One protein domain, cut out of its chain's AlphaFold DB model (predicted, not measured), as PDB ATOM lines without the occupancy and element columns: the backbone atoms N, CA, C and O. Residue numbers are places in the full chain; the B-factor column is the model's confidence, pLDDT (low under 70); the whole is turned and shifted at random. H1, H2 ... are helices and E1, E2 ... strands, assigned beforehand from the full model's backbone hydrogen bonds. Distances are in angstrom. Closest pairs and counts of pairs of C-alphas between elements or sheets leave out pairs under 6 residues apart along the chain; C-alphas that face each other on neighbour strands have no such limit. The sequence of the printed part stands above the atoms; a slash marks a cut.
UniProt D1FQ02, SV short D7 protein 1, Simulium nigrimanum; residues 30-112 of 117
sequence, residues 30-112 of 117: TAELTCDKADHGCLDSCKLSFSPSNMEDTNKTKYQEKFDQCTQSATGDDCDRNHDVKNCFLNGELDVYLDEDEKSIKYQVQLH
ATOM      1  N   THR A  30     -24.242  36.969  -8.898       91.88
ATOM      2  CA  THR A  30     -23.502  37.719  -9.907       91.88
ATOM      3  C   THR A  30     -24.123  37.477 -11.274       91.88
ATOM      4  O   THR A  30     -24.355  36.327 -11.659       91.88
ATOM      5  N   ALA A  31     -24.362  38.560 -12.011       94.56
ATOM      6  CA  ALA A  31     -24.585  38.510 -13.450       94.56
ATOM      7  C   ALA A  31     -23.245  38.778 -14.146       94.56
ATOM      8  O   ALA A  31     -22.650  39.839 -13.957       94.56
ATOM      9  N   GLU A  32     -22.749  37.813 -14.912       96.50
ATOM     10  CA  GLU A  32     -21.449  37.895 -15.574       96.50
ATOM     11  C   GLU A  32     -21.627  38.025 -17.084       96.50
ATOM     12  O   GLU A  32     -22.151  37.127 -17.743       96.50
ATOM     13  N   LEU A  33     -21.151  39.135 -17.640       97.25
ATOM     14  CA  LEU A  33     -21.021  39.314 -19.079       97.25
ATOM     15  C   LEU A  33     -19.610  38.904 -19.500       97.25
ATOM     16  O   LEU A  33     -18.645  39.599 -19.192       97.25
ATOM     17  N   THR A  34     -19.482  37.793 -20.218       97.31
ATOM     18  CA  THR A  34     -18.212  37.354 -20.806       97.31
ATOM     19  C   THR A  34     -18.162  37.767 -22.264       97.31
ATOM     20  O   THR A  34     -19.003  37.325 -23.043       97.31
ATOM     21  N   CYS A  35     -17.178  38.577 -22.640       96.19
ATOM     22  CA  CYS A  35     -16.926  38.939 -24.026       96.19
ATOM     23  C   CYS A  35     -15.630  38.297 -24.528       96.19
ATOM     24  O   CYS A  35     -14.566  38.509 -23.946       96.19
ATOM     25  N   ASP A  36     -15.724  37.520 -25.602       95.31
ATOM     26  CA  ASP A  36     -14.586  36.903 -26.279       95.31
ATOM     27  C   ASP A  36     -13.844  37.963 -27.109       95.31
ATOM     28  O   ASP A  36     -14.457  38.756 -27.833       95.31
ATOM     29  N   LYS A  37     -12.516  37.997 -26.987       93.06
ATOM     30  CA  LYS A  37     -11.648  38.911 -27.731       93.06
ATOM     31  C   LYS A  37     -11.357  38.342 -29.116       93.06
ATOM     32  O   LYS A  37     -11.024  37.168 -29.261       93.06
ATOM     33  N   ALA A  38     -11.408  39.215 -30.109       89.56
ATOM     34  CA  ALA A  38     -10.860  38.997 -31.437       89.56
ATOM     35  C   ALA A  38      -9.568  39.810 -31.618       89.56
ATOM     36  O   ALA A  38      -9.093  40.500 -30.709       89.56
ATOM     37  N   ASP A  39      -8.980  39.704 -32.808       83.81
ATOM     38  CA  ASP A  39      -7.761  40.423 -33.157       83.81
ATOM     39  C   ASP A  39      -7.937  41.948 -33.035       83.81
ATOM     40  O   ASP A  39      -9.042  42.487 -33.131       83.81
ATOM     41  N   HIS A  40      -6.832  42.656 -32.804       82.44
ATOM     42  CA  HIS A  40      -6.796  44.125 -32.733       82.44
ATOM     43  C   HIS A  40      -7.751  44.801 -31.716       82.44
ATOM     44  O   HIS A  40      -8.149  45.947 -31.916       82.44
ATOM     45  N   GLY A  41      -8.084  44.145 -30.596       81.31
ATOM     46  CA  GLY A  41      -8.914  44.741 -29.528       81.31
ATOM     47  C   GLY A  41     -10.422  44.687 -29.803       81.31
ATOM     48  O   GLY A  41     -11.218  45.360 -29.142       81.31
ATOM     49  N   CYS A  42     -10.804  43.879 -30.784       89.94
ATOM     50  CA  CYS A  42     -12.178  43.632 -31.152       89.94
ATOM     51  C   CYS A  42     -12.882  42.678 -30.173       89.94
ATOM     52  O   CYS A  42     -12.227  41.854 -29.533       89.94
ATOM     53  N   LEU A  43     -14.211  42.768 -30.065       92.12
ATOM     54  CA  LEU A  43     -15.029  41.790 -29.342       92.12
ATOM     55  C   LEU A  43     -15.824  40.950 -30.348       92.12
ATOM     56  O   LEU A  43     -16.606  41.492 -31.123       92.12
ATOM     57  N   ASP A  44     -15.612  39.637 -30.324       92.50
ATOM     58  CA  ASP A  44     -16.230  38.676 -31.253       92.50
ATOM     59  C   ASP A  44     -17.651  38.294 -30.831       92.50
ATOM     60  O   ASP A  44     -18.576  38.220 -31.639       92.50
ATOM     61  N   SER A  45     -17.848  38.083 -29.530       93.75
ATOM     62  CA  SER A  45     -19.161  37.799 -28.963       93.75
ATOM     63  C   SER A  45     -19.210  38.190 -27.496       93.75
ATOM     64  O   SER A  45     -18.185  38.171 -26.820       93.75
ATOM     65  N   CYS A  46     -20.400  38.506 -26.990       95.88
ATOM     66  CA  CYS A  46     -20.663  38.647 -25.560       95.88
ATOM     67  C   CYS A  46     -21.775  37.681 -25.128       95.88
ATOM     68  O   CYS A  46     -22.759  37.491 -25.842       95.88
ATOM     69  N   LYS A  47     -21.621  37.057 -23.958       96.75
ATOM     70  CA  LYS A  47     -22.542  36.060 -23.395       96.75
ATOM     71  C   LYS A  47     -22.821  36.372 -21.932       96.75
ATOM     72  O   LYS A  47     -21.899  36.694 -21.188       96.75
ATOM     73  N   LEU A  48     -24.080  36.238 -21.524       97.00
ATOM     74  CA  LEU A  48     -24.501  36.408 -20.137       97.00
ATOM     75  C   LEU A  48     -24.529  35.060 -19.408       97.00
ATOM     76  O   LEU A  48     -25.062  34.075 -19.922       97.00
ATOM     77  N   SER A  49     -23.985  35.027 -18.197       95.25
ATOM     78  CA  SER A  49     -24.060  33.897 -17.277       95.25
ATOM     79  C   SER A  49     -24.450  34.372 -15.870       95.25
ATOM     80  O   SER A  49     -24.383  35.562 -15.555       95.25
ATOM     81  N   PHE A  50     -24.900  33.444 -15.022       93.62
ATOM     82  CA  PHE A  50     -25.349  33.744 -13.662       93.62
ATOM     83  C   PHE A  50     -24.700  32.802 -12.657       93.62
ATOM     84  O   PHE A  50     -24.682  31.584 -12.865       93.62
ATOM     85  N   SER A  51     -24.232  33.355 -11.540       90.56
ATOM     86  CA  SER A  51     -23.656  32.587 -10.438       90.56
ATOM     87  C   SER A  51     -24.244  33.026  -9.093       90.56
ATOM     88  O   SER A  51     -24.298  34.220  -8.826       90.56
ATOM     89  N   PRO A  52     -24.676  32.102  -8.220       86.75
ATOM     90  CA  PRO A  52     -24.776  30.669  -8.467       86.75
ATOM     91  C   PRO A  52     -25.914  30.348  -9.455       86.75
ATOM     92  O   PRO A  52     -26.842  31.131  -9.649       86.75
ATOM     93  N   SER A  53     -25.895  29.161 -10.062       80.50
ATOM     94  CA  SER A  53     -26.911  28.755 -11.050       80.50
ATOM     95  C   SER A  53     -28.342  28.721 -10.491       80.50
ATOM     96  O   SER A  53     -29.304  28.848 -11.246       80.50
ATOM     97  N   ASN A  54     -28.506  28.609  -9.170       79.81
ATOM     98  CA  ASN A  54     -29.783  28.674  -8.452       79.81
ATOM     99  C   ASN A  54     -30.129  30.079  -7.923       79.81
ATOM    100  O   ASN A  54     -30.930  30.203  -6.998       79.81
ATOM    101  N   MET A  55     -29.517  31.123  -8.480       82.44
ATOM    102  CA  MET A  55     -29.865  32.511  -8.199       82.44
ATOM    103  C   MET A  55     -31.362  32.794  -8.433       82.44
ATOM    104  O   MET A  55     -31.975  32.174  -9.310       82.44
ATOM    105  N   GLU A  56     -31.925  33.727  -7.654       82.75
ATOM    106  CA  GLU A  56     -33.344  34.108  -7.696       82.75
ATOM    107  C   GLU A  56     -33.781  34.551  -9.099       82.75
ATOM    108  O   GLU A  56     -33.124  35.378  -9.741       82.75
ATOM    109  N   ASP A  57     -34.912  34.013  -9.567       83.19
ATOM    110  CA  ASP A  57     -35.390  34.202 -10.940       83.19
ATOM    111  C   ASP A  57     -35.646  35.670 -11.283       83.19
ATOM    112  O   ASP A  57     -35.340  36.091 -12.390       83.19
ATOM    113  N   THR A  58     -36.109  36.482 -10.328       85.12
ATOM    114  CA  THR A  58     -36.374  37.913 -10.577       85.12
ATOM    115  C   THR A  58     -35.108  38.654 -11.011       85.12
ATOM    116  O   THR A  58     -35.142  39.450 -11.950       85.12
ATOM    117  N   ASN A  59     -33.968  38.363 -10.376       84.69
ATOM    118  CA  ASN A  59     -32.706  38.988 -10.754       84.69
ATOM    119  C   ASN A  59     -32.185  38.434 -12.086       84.69
ATOM    120  O   ASN A  59     -31.724  39.207 -12.922       84.69
ATOM    121  N   LYS A  60     -32.314  37.123 -12.329       88.62
ATOM    122  CA  LYS A  60     -31.973  36.535 -13.634       88.62
ATOM    123  C   LYS A  60     -32.772  37.172 -14.764       88.62
ATOM    124  O   LYS A  60     -32.179  37.609 -15.742       88.62
ATOM    125  N   THR A  61     -34.093  37.269 -14.610       91.75
ATOM    126  CA  THR A  61     -34.988  37.878 -15.597       91.75
ATOM    127  C   THR A  61     -34.587  39.321 -15.871       91.75
ATOM    128  O   THR A  61     -34.346  39.650 -17.026       91.75
ATOM    129  N   LYS A  62     -34.382  40.144 -14.832       91.56
ATOM    130  CA  LYS A  62     -33.958  41.547 -14.988       91.56
ATOM    131  C   LYS A  62     -32.704  41.691 -15.861       91.56
ATOM    132  O   LYS A  62     -32.670  42.514 -16.773       91.56
ATOM    133  N   TYR A  63     -31.651  40.929 -15.565       93.56
ATOM    134  CA  TYR A  63     -30.380  41.049 -16.286       93.56
ATOM    135  C   TYR A  63     -30.412  40.366 -17.656       93.56
ATOM    136  O   TYR A  63     -29.771  40.859 -18.582       93.56
ATOM    137  N   GLN A  64     -31.201  39.300 -17.815       95.50
ATOM    138  CA  GLN A  64     -31.466  38.703 -19.121       95.50
ATOM    139  C   GLN A  64     -32.191  39.695 -20.037       95.50
ATOM    140  O   GLN A  64     -31.734  39.934 -21.147       95.50
ATOM    141  N   GLU A  65     -33.254  40.344 -19.554       96.44
ATOM    142  CA  GLU A  65     -33.989  41.360 -20.314       96.44
ATOM    143  C   GLU A  65     -33.087  42.535 -20.702       96.44
ATOM    144  O   GLU A  65     -33.126  42.989 -21.846       96.44
ATOM    145  N   LYS A  66     -32.223  42.996 -19.785       95.81
ATOM    146  CA  LYS A  66     -31.232  44.038 -20.088       95.81
ATOM    147  C   LYS A  66     -30.291  43.599 -21.212       95.81
ATOM    148  O   LYS A  66     -30.082  44.347 -22.166       95.81
ATOM    149  N   PHE A  67     -29.736  42.392 -21.123       97.25
ATOM    150  CA  PHE A  67     -28.840  41.849 -22.145       97.25
ATOM    151  C   PHE A  67     -29.535  41.692 -23.504       97.25
ATOM    152  O   PHE A  67     -28.975  42.086 -24.531       97.25
ATOM    153  N   ASP A  68     -30.773  41.203 -23.517       97.69
ATOM    154  CA  ASP A  68     -31.565  41.039 -24.735       97.69
ATOM    155  C   ASP A  68     -31.884  42.394 -25.381       97.69
ATOM    156  O   ASP A  68     -31.766  42.538 -26.599       97.69
ATOM    157  N   GLN A  69     -32.239  43.409 -24.585       97.12
ATOM    158  CA  GLN A  69     -32.476  44.775 -25.068       97.12
ATOM    159  C   GLN A  69     -31.213  45.398 -25.666       97.12
ATOM    160  O   GLN A  69     -31.267  45.992 -26.746       97.12
ATOM    161  N   CYS A  70     -30.068  45.235 -25.001       97.25
ATOM    162  CA  CYS A  70     -28.784  45.719 -25.501       97.25
ATOM    163  C   CYS A  70     -28.387  45.023 -26.807       97.25
ATOM    164  O   CYS A  70     -27.968  45.680 -27.755       97.25
ATOM    165  N   THR A  71     -28.601  43.710 -26.897       95.69
ATOM    166  CA  THR A  71     -28.339  42.926 -28.112       95.69
ATOM    167  C   THR A  71     -29.243  43.343 -29.272       95.69
ATOM    168  O   THR A  71     -28.784  43.447 -30.408       95.69
ATOM    169  N   GLN A  72     -30.522  43.611 -29.008       95.50
ATOM    170  CA  GLN A  72     -31.468  44.069 -30.030       95.50
ATOM    171  C   GLN A  72     -31.181  45.496 -30.509       95.50
ATOM    172  O   GLN A  72     -31.425  45.806 -31.671       95.50
ATOM    173  N   SER A  73     -30.661  46.351 -29.625       92.06
ATOM    174  CA  SER A  73     -30.390  47.762 -29.928       92.06
ATOM    175  C   SER A  73     -29.018  47.998 -30.558       92.06
ATOM    176  O   SER A  73     -28.817  49.037 -31.180       92.06
ATOM    177  N   ALA A  74     -28.071  47.069 -30.397       92.56
ATOM    178  CA  ALA A  74     -26.741  47.187 -30.978       92.56
ATOM    179  C   ALA A  74     -26.795  47.136 -32.513       92.56
ATOM    180  O   ALA A  74     -27.553  46.361 -33.103       92.56
ATOM    181  N   THR A  75     -25.960  47.942 -33.165       86.06
ATOM    182  CA  THR A  75     -25.894  48.063 -34.630       86.06
ATOM    183  C   THR A  75     -24.441  48.041 -35.102       86.06
ATOM    184  O   THR A  75     -23.539  48.147 -34.282       86.06
ATOM    185  N   GLY A  76     -24.213  47.903 -36.410       85.50
ATOM    186  CA  GLY A  76     -22.865  47.836 -36.985       85.50
ATOM    187  C   GLY A  76     -22.330  46.411 -37.126       85.50
ATOM    188  O   GLY A  76     -23.056  45.438 -36.902       85.50
ATOM    189  N   ASP A  77     -21.072  46.313 -37.551       86.19
ATOM    190  CA  ASP A  77     -20.336  45.055 -37.684       86.19
ATOM    191  C   ASP A  77     -20.046  44.432 -36.310       86.19
ATOM    192  O   ASP A  77     -20.072  45.123 -35.290       86.19
ATOM    193  N   ASP A  78     -19.749  43.129 -36.273       85.69
ATOM    194  CA  ASP A  78     -19.660  42.336 -35.033       85.69
ATOM    195  C   ASP A  78     -18.761  42.975 -33.962       85.69
ATOM    196  O   ASP A  78     -19.083  42.958 -32.774       85.69
ATOM    197  N   CYS A  79     -17.683  43.629 -34.392       87.94
ATOM    198  CA  CYS A  79     -16.763  44.331 -33.512       87.94
ATOM    199  C   CYS A  79     -17.420  45.461 -32.709       87.94
ATOM    200  O   CYS A  79     -17.406  45.457 -31.475       87.94
ATOM    201  N   ASP A  80     -18.000  46.427 -33.422       89.75
ATOM    202  CA  ASP A  80     -18.631  47.607 -32.834       89.75
ATOM    203  C   ASP A  80     -19.914  47.201 -32.109       89.75
ATOM    204  O   ASP A  80     -20.165  47.627 -30.980       89.75
ATOM    205  N   ARG A  81     -20.661  46.262 -32.700       93.44
ATOM    206  CA  ARG A  81     -21.882  45.693 -32.135       93.44
ATOM    207  C   ARG A  81     -21.647  45.119 -30.738       93.44
ATOM    208  O   ARG A  81     -22.419  45.407 -29.827       93.44
ATOM    209  N   ASN A  82     -20.604  44.318 -30.529       94.44
ATOM    210  CA  ASN A  82     -20.347  43.725 -29.213       94.44
ATOM    211  C   ASN A  82     -19.796  44.739 -28.199       94.44
ATOM    212  O   ASN A  82     -20.079  44.625 -27.002       94.44
ATOM    213  N   HIS A  83     -19.067  45.764 -28.653       93.94
ATOM    214  CA  HIS A  83     -18.721  46.899 -27.792       93.94
ATOM    215  C   HIS A  83     -19.969  47.658 -27.336       93.94
ATOM    216  O   HIS A  83     -20.067  47.979 -26.150       93.94
ATOM    217  N   ASP A  84     -20.940  47.865 -28.225       95.31
ATOM    218  CA  ASP A  84     -22.227  48.484 -27.906       95.31
ATOM    219  C   ASP A  84     -23.039  47.646 -26.917       95.31
ATOM    220  O   ASP A  84     -23.531  48.181 -25.921       95.31
ATOM    221  N   VAL A  85     -23.124  46.325 -27.127       96.31
ATOM    222  CA  VAL A  85     -23.787  45.407 -26.184       96.31
ATOM    223  C   VAL A  85     -23.162  45.516 -24.797       96.31
ATOM    224  O   VAL A  85     -23.880  45.722 -23.816       96.31
ATOM    225  N   LYS A  86     -21.829  45.434 -24.708       95.31
ATOM    226  CA  LYS A  86     -21.089  45.574 -23.447       95.31
ATOM    227  C   LYS A  86     -21.361  46.925 -22.783       95.31
ATOM    228  O   LYS A  86     -21.712  46.968 -21.606       95.31
ATOM    229  N   ASN A  87     -21.220  48.026 -23.519       95.31
ATOM    230  CA  ASN A  87     -21.416  49.373 -22.978       95.31
ATOM    231  C   ASN A  87     -22.854  49.572 -22.472       95.31
ATOM    232  O   ASN A  87     -23.057  50.095 -21.379       95.31
ATOM    233  N   CYS A  88     -23.847  49.108 -23.233       96.62
ATOM    234  CA  CYS A  88     -25.253  49.158 -22.845       96.62
ATOM    235  C   CYS A  88     -25.532  48.323 -21.587       96.62
ATOM    236  O   CYS A  88     -26.187  48.800 -20.657       96.62
ATOM    237  N   PHE A  89     -25.002  47.098 -21.518       96.69
ATOM    238  CA  PHE A  89     -25.241  46.203 -20.388       96.69
ATOM    239  C   PHE A  89     -24.630  46.736 -19.088       96.69
ATOM    240  O   PHE A  89     -25.247  46.627 -18.032       96.69
ATOM    241  N   LEU A  90     -23.452  47.358 -19.150       95.56
ATOM    242  CA  LEU A  90     -22.771  47.902 -17.968       95.56
ATOM    243  C   LEU A  90     -23.261  49.297 -17.571       95.56
ATOM    244  O   LEU A  90     -22.964  49.769 -16.475       95.56
ATOM    245  N   ASN A  91     -24.031  49.964 -18.433       94.75
ATOM    246  CA  ASN A  91     -24.527  51.299 -18.149       94.75
ATOM    247  C   ASN A  91     -25.403  51.309 -16.883       94.75
ATOM    248  O   ASN A  91     -26.405  50.590 -16.799       94.75
ATOM    249  N   GLY A  92     -25.023  52.143 -15.912       88.06
ATOM    250  CA  GLY A  92     -25.722  52.301 -14.633       88.06
ATOM    251  C   GLY A  92     -25.445  51.218 -13.584       88.06
ATOM    252  O   GLY A  92     -26.025  51.293 -12.503       88.06
ATOM    253  N   GLU A  93     -24.578  50.240 -13.859       90.25
ATOM    254  CA  GLU A  93     -24.158  49.252 -12.858       90.25
ATOM    255  C   GLU A  93     -23.032  49.826 -11.983       90.25
ATOM    256  O   GLU A  93     -22.077  50.414 -12.489       90.25
ATOM    257  N   LEU A  94     -23.156  49.683 -10.660       80.94
ATOM    258  CA  LEU A  94     -22.245  50.307  -9.690       80.94
ATOM    259  C   LEU A  94     -21.144  49.353  -9.201       80.94
ATOM    260  O   LEU A  94     -20.004  49.774  -9.027       80.94
ATOM    261  N   ASP A  95     -21.473  48.073  -9.021       85.75
ATOM    262  CA  ASP A  95     -20.576  47.051  -8.475       85.75
ATOM    263  C   ASP A  95     -20.122  46.082  -9.573       85.75
ATOM    264  O   ASP A  95     -20.525  44.919  -9.612       85.75
ATOM    265  N   VAL A  96     -19.302  46.586 -10.500       90.44
ATOM    266  CA  VAL A  96     -18.758  45.803 -11.619       90.44
ATOM    267  C   VAL A  96     -17.307  45.421 -11.346       90.44
ATOM    268  O   VAL A  96     -16.437  46.283 -11.223       90.44
ATOM    269  N   TYR A  97     -17.038  44.121 -11.316       92.31
ATOM    270  CA  TYR A  97     -15.694  43.561 -11.232       92.31
ATOM    271  C   TYR A  97     -15.238  43.102 -12.609       92.31
ATOM    272  O   TYR A  97     -16.007  42.501 -13.358       92.31
ATOM    273  N   LEU A  98     -13.987  43.399 -12.944       93.00
ATOM    274  CA  LEU A  98     -13.388  43.040 -14.220       93.00
ATOM    275  C   LEU A  98     -12.342  41.950 -14.009       93.00
ATOM    276  O   LEU A  98     -11.432  42.108 -13.196       93.00
ATOM    277  N   ASP A  99     -12.481  40.875 -14.772       92.31
ATOM    278  CA  ASP A  99     -11.530  39.774 -14.853       92.31
ATOM    279  C   ASP A  99     -11.162  39.586 -16.326       92.31
ATOM    280  O   ASP A  99     -12.005  39.247 -17.156       92.31
ATOM    281  N   GLU A 100      -9.922  39.910 -16.675       91.44
ATOM    282  CA  GLU A 100      -9.451  39.910 -18.056       91.44
ATOM    283  C   GLU A 100      -8.362  38.859 -18.259       91.44
ATOM    284  O   GLU A 100      -7.339  38.863 -17.577       91.44
ATOM    285  N   ASP A 101      -8.561  38.022 -19.275       90.44
ATOM    286  CA  ASP A 101      -7.599  37.036 -19.749       90.44
ATOM    287  C   ASP A 101      -7.167  37.361 -21.195       90.44
ATOM    288  O   ASP A 101      -7.662  38.292 -21.843       90.44
ATOM    289  N   GLU A 102      -6.245  36.566 -21.749       88.00
ATOM    290  CA  GLU A 102      -5.768  36.713 -23.136       88.00
ATOM    291  C   GLU A 102      -6.912  36.637 -24.162       88.00
ATOM    292  O   GLU A 102      -6.890  37.339 -25.170       88.00
ATOM    293  N   LYS A 103      -7.923  35.804 -23.893       91.31
ATOM    294  CA  LYS A 103      -8.973  35.452 -24.861       91.31
ATOM    295  C   LYS A 103     -10.329  36.075 -24.576       91.31
ATOM    296  O   LYS A 103     -11.184  36.057 -25.451       91.31
ATOM    297  N   SER A 104     -10.555  36.601 -23.378       93.56
ATOM    298  CA  SER A 104     -11.863  37.128 -22.999       93.56
ATOM    299  C   SER A 104     -11.765  38.164 -21.889       93.56
ATOM    300  O   SER A 104     -10.744  38.294 -21.212       93.56
ATOM    301  N   ILE A 105     -12.837  38.932 -21.734       94.56
ATOM    302  CA  ILE A 105     -13.045  39.872 -20.636       94.56
ATOM    303  C   ILE A 105     -14.358  39.495 -19.962       94.56
ATOM    304  O   ILE A 105     -15.384  39.396 -20.637       94.56
ATOM    305  N   LYS A 106     -14.338  39.303 -18.646       96.06
ATOM    306  CA  LYS A 106     -15.524  39.037 -17.835       96.06
ATOM    307  C   LYS A 106     -15.856  40.274 -17.012       96.06
ATOM    308  O   LYS A 106     -15.000  40.816 -16.316       96.06
ATOM    309  N   TYR A 107     -17.109  40.704 -17.089       95.69
ATOM    310  CA  TYR A 107     -17.659  41.796 -16.297       95.69
ATOM    311  C   TYR A 107     -18.705  41.229 -15.344       95.69
ATOM    312  O   TYR A 107     -19.784  40.814 -15.762       95.69
ATOM    313  N   GLN A 108     -18.368  41.197 -14.064       93.88
ATOM    314  CA  GLN A 108     -19.168  40.608 -13.002       93.88
ATOM    315  C   GLN A 108     -19.911  41.705 -12.248       93.88
ATOM    316  O   GLN A 108     -19.318  42.441 -11.462       93.88
ATOM    317  N   VAL A 109     -21.214  41.814 -12.487       92.81
ATOM    318  CA  VAL A 109     -22.102  42.709 -11.745       92.81
ATOM    319  C   VAL A 109     -22.531  42.001 -10.463       92.81
ATOM    320  O   VAL A 109     -23.245  40.996 -10.530       92.81
ATOM    321  N   GLN A 110     -22.096  42.499  -9.302       88.31
ATOM    322  CA  GLN A 110     -22.537  41.966  -8.011       88.31
ATOM    323  C   GLN A 110     -23.946  42.438  -7.672       88.31
ATOM    324  O   GLN A 110     -24.285  43.617  -7.785       88.31
ATOM    325  N   LEU A 111     -24.779  41.486  -7.259       84.00
ATOM    326  CA  LEU A 111     -26.199  41.701  -7.055       84.00
ATOM    327  C   LEU A 111     -26.481  41.742  -5.563       84.00
ATOM    328  O   LEU A 111     -26.318  40.764  -4.836       84.00
ATOM    329  N   HIS A 112     -26.901  42.921  -5.122       78.00
ATOM    330  CA  HIS A 112     -27.200  43.215  -3.736       78.00
ATOM    331  C   HIS A 112     -28.714  43.326  -3.560       78.00
ATOM    332  O   HIS A 112     -29.362  44.189  -4.155       78.00
TER     333      HIS A 112
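What this domain is: This is residues 30 to 112 of the 117 residues of the protein "SV short D7 protein 1" of Simulium nigrimanum (UniProt D1FQ02). A twisted antiparallel sheet of four strands has a helical hairpin, H1 and H2, packed over one face, while its other face has no named helix over it. Both helices run along the strands and cover the E2 and E1 half of the sheet, with E3 at the far edge. The printed part has 83 residues with two named helices and four named strands, in the chain order E1 E2 H1 H2 E3 E4; the sheet order is E2 E1 E4 E3, and the class is mixed, helices and strands. The whole is compact, with a radius of gyration of the C-alphas of 12.5 A and spans of 37 by 27 by 21 A.

Where its parts are: E1, residues 30 to 37, begins at C-alpha 30 (-23.502, 37.719, -9.907) and is 21.4 A long. E2, residues 43 to 51, is 22.7 A long. H1, residues 57 to 73, is the longest helix at 23.9 A and begins at C-alpha 57 (-35.390, 34.202, -10.940). H2, residues 78 to 90, is 18.2 A long. E3 is residues 96 to 100. E4, residues 104 to 112, is 25.4 A long and ends at C-alpha 112 (-27.200, 43.215, -3.736).

How they stand to each other: In the sheet, E2 and E3 are edge strands, and they are apart. E1 and E2 form a hairpin, antiparallel at 159 degrees, with N 34 and O 47 2.8 A apart, within hydrogen-bond range. E1 and E4 are antiparallel at 167 degrees, with N 33 and O 107 at 2.9 A. E3 and E4 form a hairpin, antiparallel at 158 degrees, with N 97 and O 108 at 2.8 A. H2 is on the sheet at a height of 8.7 A, over E2 and E1, along the strands at 19 degrees to E1 on the local plane; its closest C-alphas to E2 are those of Leu 43 and Cys 79, 5.2 A. H1 is on the same face at a height of 9.8 A, over E1 and only just over E2, on which 3 of its C-alphas fall. It runs along the strands, at 21 degrees to E1 on the local plane. H1 and H2 form a helical hairpin and touch with residues 66 to 73 and 84 to 89 alone, closest at the C-alphas of Cys 70 and Val 85, 5.1 A, at a steep tilt of 38 degrees, opposite ways. In H1 and H2 every O i to N i+4 pair is within hydrogen-bond range.

The domain as a whole: The two C-alphas farthest apart are those of His 40 and Glu 56, 37.8 A. The printed part has no cut, and its five links are tight. The mean pLDDT of the printed part is 91.3, and no printed residue is under 70.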